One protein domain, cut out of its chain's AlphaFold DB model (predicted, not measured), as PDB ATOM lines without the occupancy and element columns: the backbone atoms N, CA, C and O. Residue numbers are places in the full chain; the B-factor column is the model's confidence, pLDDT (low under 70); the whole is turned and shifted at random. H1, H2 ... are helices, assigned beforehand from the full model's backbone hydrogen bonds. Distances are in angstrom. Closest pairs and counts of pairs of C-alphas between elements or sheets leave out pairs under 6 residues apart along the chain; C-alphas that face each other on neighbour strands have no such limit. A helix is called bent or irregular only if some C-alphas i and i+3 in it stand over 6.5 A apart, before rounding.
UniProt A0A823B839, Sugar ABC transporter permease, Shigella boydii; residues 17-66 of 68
ATOM      1  N   SER A  17     -52.093  -9.000 -27.036       74.19
ATOM      2  CA  SER A  17     -51.939  -7.672 -27.640       74.19
ATOM      3  C   SER A  17     -51.004  -6.742 -26.856       74.19
ATOM      4  O   SER A  17     -50.237  -5.996 -27.459       74.19
ATOM      5  N   TYR A  18     -51.011  -6.811 -25.522       72.12
ATOM      6  CA  TYR A  18     -50.116  -6.003 -24.689       72.12
ATOM      7  C   TYR A  18     -48.672  -6.520 -24.719       72.12
ATOM      8  O   TYR A  18     -47.739  -5.725 -24.634       72.12
ATOM      9  N   VAL A  19     -48.477  -7.829 -24.906       77.69
ATOM     10  CA  VAL A  19     -47.153  -8.446 -25.077       77.69
ATOM     11  C   VAL A  19     -46.516  -8.008 -26.384       77.69
ATOM     12  O   VAL A  19     -45.364  -7.583 -26.390       77.69
ATOM     13  N   VAL A  20     -47.283  -8.050 -27.472       81.75
ATOM     14  CA  VAL A  20     -46.817  -7.604 -28.789       81.75
ATOM     15  C   VAL A  20     -46.439  -6.125 -28.749       81.75
ATOM     16  O   VAL A  20     -45.355  -5.768 -29.200       81.75
ATOM     17  N   ALA A  21     -47.269  -5.277 -28.132       80.25
ATOM     18  CA  ALA A  21     -46.966  -3.857 -27.968       80.25
ATOM     19  C   ALA A  21     -45.685  -3.611 -27.145       80.25
ATOM     20  O   ALA A  21     -44.848  -2.804 -27.541       80.25
ATOM     21  N   GLY A  22     -45.490  -4.327 -26.032       78.31
ATOM     22  CA  GLY A  22     -44.300  -4.183 -25.185       78.31
ATOM     23  C   GLY A  22     -43.003  -4.631 -25.866       78.31
ATOM     24  O   GLY A  22     -41.973  -3.967 -25.740       78.31
ATOM     25  N   ILE A  23     -43.049  -5.724 -26.633       82.50
ATOM     26  CA  ILE A  23     -41.892  -6.211 -27.399       82.50
ATOM     27  C   ILE A  23     -41.571  -5.259 -28.556       82.50
ATOM     28  O   ILE A  23     -40.395  -4.983 -28.789       82.50
ATOM     29  N   LEU A  24     -42.585  -4.704 -29.232       86.00
ATOM     30  CA  LEU A  24     -42.373  -3.697 -30.274       86.00
ATOM     31  C   LEU A  24     -41.616  -2.483 -29.731       86.00
ATOM     32  O   LEU A  24     -40.658  -2.047 -30.358       86.00
ATOM     33  N   ILE A  25     -42.003  -1.973 -28.559       84.50
ATOM     34  CA  ILE A  25     -41.335  -0.826 -27.925       84.50
ATOM     35  C   ILE A  25     -39.875  -1.156 -27.591       84.50
ATOM     36  O   ILE A  25     -38.979  -0.361 -27.855       84.50
ATOM     37  N   LEU A  26     -39.599  -2.338 -27.036       83.06
ATOM     38  CA  LEU A  26     -38.216  -2.734 -26.758       83.06
ATOM     39  C   LEU A  26     -37.369  -2.897 -28.025       83.06
ATOM     40  O   LEU A  26     -36.184  -2.555 -28.007       83.06
ATOM     41  N   GLY A  27     -37.956  -3.433 -29.096       86.62
ATOM     42  CA  GLY A  27     -37.284  -3.626 -30.378       86.62
ATOM     43  C   GLY A  27     -37.015  -2.308 -31.105       86.62
ATOM     44  O   GLY A  27     -35.945  -2.140 -31.692       86.62
ATOM     45  N   THR A  28     -37.937  -1.343 -31.029       87.88
ATOM     46  CA  THR A  28     -37.722  -0.000 -31.589       87.88
ATOM     47  C   THR A  28     -36.679   0.775 -30.799       87.88
ATOM     48  O   THR A  28     -35.840   1.427 -31.409       87.88
ATOM     49  N   VAL A  29     -36.658   0.658 -29.469       86.25
ATOM     50  CA  VAL A  29     -35.631   1.285 -28.623       86.25
ATOM     51  C   VAL A  29     -34.239   0.724 -28.929       86.25
ATOM     52  O   VAL A  29     -33.289   1.492 -29.053       86.25
ATOM     53  N   GLU A  30     -34.107  -0.591 -29.117       85.00
ATOM     54  CA  GLU A  30     -32.837  -1.204 -29.534       85.00
ATOM     55  C   GLU A  30     -32.373  -0.707 -30.902       85.00
ATOM     56  O   GLU A  30     -31.231  -0.273 -31.036       85.00
ATOM     57  N   ASN A  31     -33.269  -0.702 -31.893       87.06
ATOM     58  CA  ASN A  31     -32.955  -0.197 -33.228       87.06
ATOM     59  C   ASN A  31     -32.589   1.292 -33.208       87.06
ATOM     60  O   ASN A  31     -31.627   1.689 -33.857       87.06
ATOM     61  N   ALA A  32     -33.303   2.107 -32.427       85.75
ATOM     62  CA  ALA A  32     -33.027   3.532 -32.284       85.75
ATOM     63  C   ALA A  32     -31.648   3.782 -31.659       85.75
ATOM     64  O   ALA A  32     -30.866   4.566 -32.189       85.75
ATOM     65  N   MET A  33     -31.312   3.090 -30.568       84.31
ATOM     66  CA  MET A  33     -29.998   3.238 -29.938       84.31
ATOM     67  C   MET A  33     -28.865   2.720 -30.832       84.31
ATOM     68  O   MET A  33     -27.771   3.279 -30.805       84.31
ATOM     69  N   ASN A  34     -29.123   1.675 -31.625       85.06
ATOM     70  CA  ASN A  34     -28.159   1.149 -32.589       85.06
ATOM     71  C   ASN A  34     -27.895   2.157 -33.723       85.06
ATOM     72  O   ASN A  34     -26.743   2.411 -34.065       85.06
ATOM     73  N   LEU A  35     -28.946   2.803 -34.251       84.00
ATOM     74  CA  LEU A  35     -28.818   3.871 -35.252       84.00
ATOM     75  C   LEU A  35     -28.066   5.097 -34.721       84.00
ATOM     76  O   LEU A  35     -27.299   5.712 -35.455       84.00
ATOM     77  N   LEU A  36     -28.271   5.443 -33.449       82.50
ATOM     78  CA  LEU A  36     -27.591   6.559 -32.782       82.50
ATOM     79  C   LEU A  36     -26.120   6.261 -32.437       82.50
ATOM     80  O   LEU A  36     -25.471   7.093 -31.808       82.50
ATOM     81  N   ASN A  37     -25.597   5.091 -32.831       79.19
ATOM     82  CA  ASN A  37     -24.230   4.639 -32.557       79.19
ATOM     83  C   ASN A  37     -23.864   4.695 -31.059       79.19
ATOM     84  O   ASN A  37     -22.718   4.929 -30.678       79.19
ATOM     85  N   ILE A  38     -24.861   4.503 -30.191       77.25
ATOM     86  CA  ILE A  38     -24.646   4.469 -28.748       77.25
ATOM     87  C   ILE A  38     -23.876   3.197 -28.401       77.25
ATOM     88  O   ILE A  38     -24.171   2.116 -28.912       77.25
ATOM     89  N   SER A  39     -22.896   3.318 -27.503       83.62
ATOM     90  CA  SER A  39     -22.094   2.174 -27.080       83.62
ATOM     91  C   SER A  39     -22.983   1.053 -26.509       83.62
ATOM     92  O   SER A  39     -23.936   1.335 -25.770       83.62
ATOM     93  N   PRO A  40     -22.662  -0.231 -26.773       81.69
ATOM     94  CA  PRO A  40     -23.432  -1.362 -26.248       81.69
ATOM     95  C   PRO A  40     -23.583  -1.301 -24.724       81.69
ATOM     96  O   PRO A  40     -24.617  -1.662 -24.168       81.69
ATOM     97  N   PHE A  41     -22.569  -0.764 -24.040       84.38
ATOM     98  CA  PHE A  41     -22.580  -0.558 -22.598       84.38
ATOM     99  C   PHE A  41     -23.728   0.359 -22.144       84.38
ATOM    100  O   PHE A  41     -24.487   0.006 -21.243       84.38
ATOM    101  N   ALA A  42     -23.911   1.505 -22.806       85.56
ATOM    102  CA  ALA A  42     -25.011   2.414 -22.513       85.56
ATOM    103  C   ALA A  42     -26.373   1.815 -22.907       85.56
ATOM    104  O   ALA A  42     -27.340   1.975 -22.164       85.56
ATOM    105  N   GLN A  43     -26.452   1.048 -24.002       83.19
ATOM    106  CA  GLN A  43     -27.673   0.317 -24.364       83.19
ATOM    107  C   GLN A  43     -28.121  -0.663 -23.273       83.19
ATOM    108  O   GLN A  43     -29.315  -0.727 -22.971       83.19
ATOM    109  N   TYR A  44     -27.193  -1.408 -22.661       86.75
ATOM    110  CA  TYR A  44     -27.512  -2.327 -21.564       86.75
ATOM    111  C   TYR A  44     -28.049  -1.593 -20.337       86.75
ATOM    112  O   TYR A  44     -29.067  -2.007 -19.778       86.75
ATOM    113  N   VAL A  45     -27.411  -0.487 -19.944       89.44
ATOM    114  CA  VAL A  45     -27.853   0.327 -18.800       89.44
ATOM    115  C   VAL A  45     -29.242   0.907 -19.056       89.44
ATOM    116  O   VAL A  45     -30.128   0.774 -18.213       89.44
ATOM    117  N   VAL A  46     -29.469   1.484 -20.238       86.12
ATOM    118  CA  VAL A  46     -30.761   2.071 -20.620       86.12
ATOM    119  C   VAL A  46     -31.852   1.003 -20.675       86.12
ATOM    120  O   VAL A  46     -32.919   1.197 -20.098       86.12
ATOM    121  N   ARG A  47     -31.592  -0.160 -21.283       84.88
ATOM    122  CA  ARG A  47     -32.540  -1.286 -21.271       84.88
ATOM    123  C   ARG A  47     -32.864  -1.755 -19.864       84.88
ATOM    124  O   ARG A  47     -34.036  -1.954 -19.559       84.88
ATOM    125  N   GLY A  48     -31.855  -1.909 -19.009       87.31
ATOM    126  CA  GLY A  48     -32.048  -2.279 -17.609       87.31
ATOM    127  C   GLY A  48     -32.927  -1.271 -16.871       87.31
ATOM    128  O   GLY A  48     -33.873  -1.665 -16.191       87.31
ATOM    129  N   LEU A  49     -32.675   0.025 -17.076       89.44
ATOM    130  CA  LEU A  49     -33.443   1.112 -16.474       89.44
ATOM    131  C   LEU A  49     -34.903   1.113 -16.952       89.44
ATOM    132  O   LEU A  49     -35.817   1.182 -16.133       89.44
ATOM    133  N   ILE A  50     -35.127   0.979 -18.263       84.81
ATOM    134  CA  ILE A  50     -36.466   0.902 -18.866       84.81
ATOM    135  C   ILE A  50     -37.232  -0.297 -18.307       84.81
ATOM    136  O   ILE A  50     -38.402  -0.162 -17.952       84.81
ATOM    137  N   LEU A  51     -36.588  -1.460 -18.185       84.12
ATOM    138  CA  LEU A  51     -37.208  -2.666 -17.633       84.12
ATOM    139  C   LEU A  51     -37.592  -2.497 -16.163       84.12
ATOM    140  O   LEU A  51     -38.702  -2.859 -15.777       84.12
ATOM    141  N   LEU A  52     -36.701  -1.927 -15.353       85.19
ATOM    142  CA  LEU A  52     -36.969  -1.620 -13.947       85.19
ATOM    143  C   LEU A  52     -38.149  -0.657 -13.806       85.19
ATOM    144  O   LEU A  52     -39.091  -0.950 -13.069       85.19
ATOM    145  N   ALA A  53     -38.135   0.448 -14.552       83.06
ATOM    146  CA  ALA A  53     -39.215   1.428 -14.558       83.06
ATOM    147  C   ALA A  53     -40.544   0.802 -15.009       83.06
ATOM    148  O   ALA A  53     -41.570   0.994 -14.355       83.06
ATOM    149  N   ALA A  54     -40.518  -0.004 -16.074       77.56
ATOM    150  CA  ALA A  54     -41.685  -0.717 -16.577       77.56
ATOM    151  C   ALA A  54     -42.259  -1.676 -15.529       77.56
ATOM    152  O   ALA A  54     -43.468  -1.685 -15.323       77.56
ATOM    153  N   VAL A  55     -41.419  -2.438 -14.821       75.31
ATOM    154  CA  VAL A  55     -41.863  -3.360 -13.763       75.31
ATOM    155  C   VAL A  55     -42.439  -2.607 -12.569       75.31
ATOM    156  O   VAL A  55     -43.484  -2.998 -12.055       75.31
ATOM    157  N   ILE A  56     -41.800  -1.526 -12.121       80.25
ATOM    158  CA  ILE A  56     -42.308  -0.721 -11.003       80.25
ATOM    159  C   ILE A  56     -43.676  -0.136 -11.373       80.25
ATOM    160  O   ILE A  56     -44.643  -0.307 -10.631       80.25
ATOM    161  N   PHE A  57     -43.787   0.482 -12.548       75.00
ATOM    162  CA  PHE A  57     -45.035   1.064 -13.031       75.00
ATOM    163  C   PHE A  57     -46.130   0.008 -13.254       75.00
ATOM    164  O   PHE A  57     -47.276   0.218 -12.854       75.00
ATOM    165  N   ASP A  58     -45.787  -1.154 -13.817       74.00
ATOM    166  CA  ASP A  58     -46.699  -2.292 -13.988       74.00
ATOM    167  C   ASP A  58     -47.234  -2.787 -12.635       74.00
ATOM    168  O   ASP A  58     -48.436  -3.018 -12.484       74.00
ATOM    169  N   ARG A  59     -46.380  -2.849 -11.606       70.38
ATOM    170  CA  ARG A  59     -46.777  -3.234 -10.243       70.38
ATOM    171  C   ARG A  59     -47.704  -2.214  -9.590       70.38
ATOM    172  O   ARG A  59     -48.683  -2.616  -8.957       70.38
ATOM    173  N   TYR A  60     -47.442  -0.920  -9.764       69.62
ATOM    174  CA  TYR A  60     -48.329   0.141  -9.276       69.62
ATOM    175  C   TYR A  60     -49.687   0.117  -9.989       69.62
ATOM    176  O   TYR A  60     -50.734   0.135  -9.337       69.62
ATOM    177  N   LYS A  61     -49.689  -0.005 -11.319       64.25
ATOM    178  CA  LYS A  61     -50.910  -0.014 -12.132       64.25
ATOM    179  C   LYS A  61     -51.756  -1.274 -11.914       64.25
ATOM    180  O   LYS A  61     -52.981  -1.182 -11.897       64.25
ATOM    181  N   GLN A  62     -51.138  -2.437 -11.685       63.88
ATOM    182  CA  GLN A  62     -51.861  -3.662 -11.312       63.88
ATOM    183  C   GLN A  62     -52.559  -3.546  -9.955       63.88
ATOM    184  O   GLN A  62     -53.672  -4.049  -9.810       63.88
ATOM    185  N   LYS A  63     -51.955  -2.864  -8.973       57.19
ATOM    186  CA  LYS A  63     -52.596  -2.624  -7.670       57.19
ATOM    187  C   LYS A  63     -53.851  -1.756  -7.793       57.19
ATOM    188  O   LYS A  63     -54.844  -2.060  -7.143       57.19
ATOM    189  N   ALA A  64     -53.826  -0.737  -8.651       57.25
ATOM    190  CA  ALA A  64     -54.966   0.156  -8.875       57.25
ATOM    191  C   ALA A  64     -56.160  -0.526  -9.573       57.25
ATOM    192  O   ALA A  64     -57.289  -0.066  -9.450       57.25
ATOM    193  N   LYS A  65     -55.932  -1.632 -10.293       52.69
ATOM    194  CA  LYS A  65     -56.972  -2.330 -11.065       52.69
ATOM    195  C   LYS A  65     -57.735  -3.409 -10.283       52.69
ATOM    196  O   LYS A  65     -58.587  -4.067 -10.866       52.69
ATOM    197  N   ARG A  66     -57.417  -3.624  -9.000       51.97
ATOM    198  CA  ARG A  66     -58.054  -4.645  -8.141       51.97
ATOM    199  C   ARG A  66     -59.198  -4.090  -7.276       51.97
ATOM    200  O   ARG A  66     -59.699  -4.804  -6.418       51.97
TER     201      ARG A  66
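This is residues 17 to 66 of the 68 residues of the protein "Sugar ABC transporter permease" of Shigella boydii (UniProt A0A823B839). Two long helices, H1 and H2, make a narrow V: a tight turn joins them, they come closest near that turn, and from there they spread as H2 folds back beside H1. The far part of H2 and the last printed residues, 55 to 66, stick out with nothing packed on them. The printed part has 50 residues, with two named helices, H1 then H2, and no named strand; its class is all helix. It is loose, with a radius of gyration of the C-alphas of 13.1 A, and flat, spanning 43 by 22 by 10 A.

Find C-alpha 17 at (-51.939, -7.672, -27.640); from there H1, residues 17 to 35, runs 26.9 A to C-alpha 35 at (-28.818, 3.871, -35.252). After four residues between them, H2 begins at Pro 40; it holds residues 40 to 64 and runs 36.0 A to C-alpha 64 at (-54.966, 0.156, -8.875). Neither helix is bent.

Look first at Met 33 and Gln 43: their C-alphas, the closest of the two helices, are 6.7 A apart. H1 and H2 are close but not clearly touching, with 2 pairs of C-alphas within 8 A. They run opposite ways at a shallow tilt of 24 degrees, and their centres are 13.2 A apart. Along the backbones of H1 and H2, every O i to N i+4 pair is within hydrogen-bond range.

The two C-alphas farthest apart are those of Asn 37 and Arg 66, at 42.7 A. Residues 55 to 66, of which 55 to 64 belong to H2, stand free; without them the body spans 31 by 20 by 9 A. The link from H1 to H2 is tight, and the printed part has no cut. In the B-factor column you find a mean pLDDT of the printed part of 79.2, with residues 60 to 66 under 70.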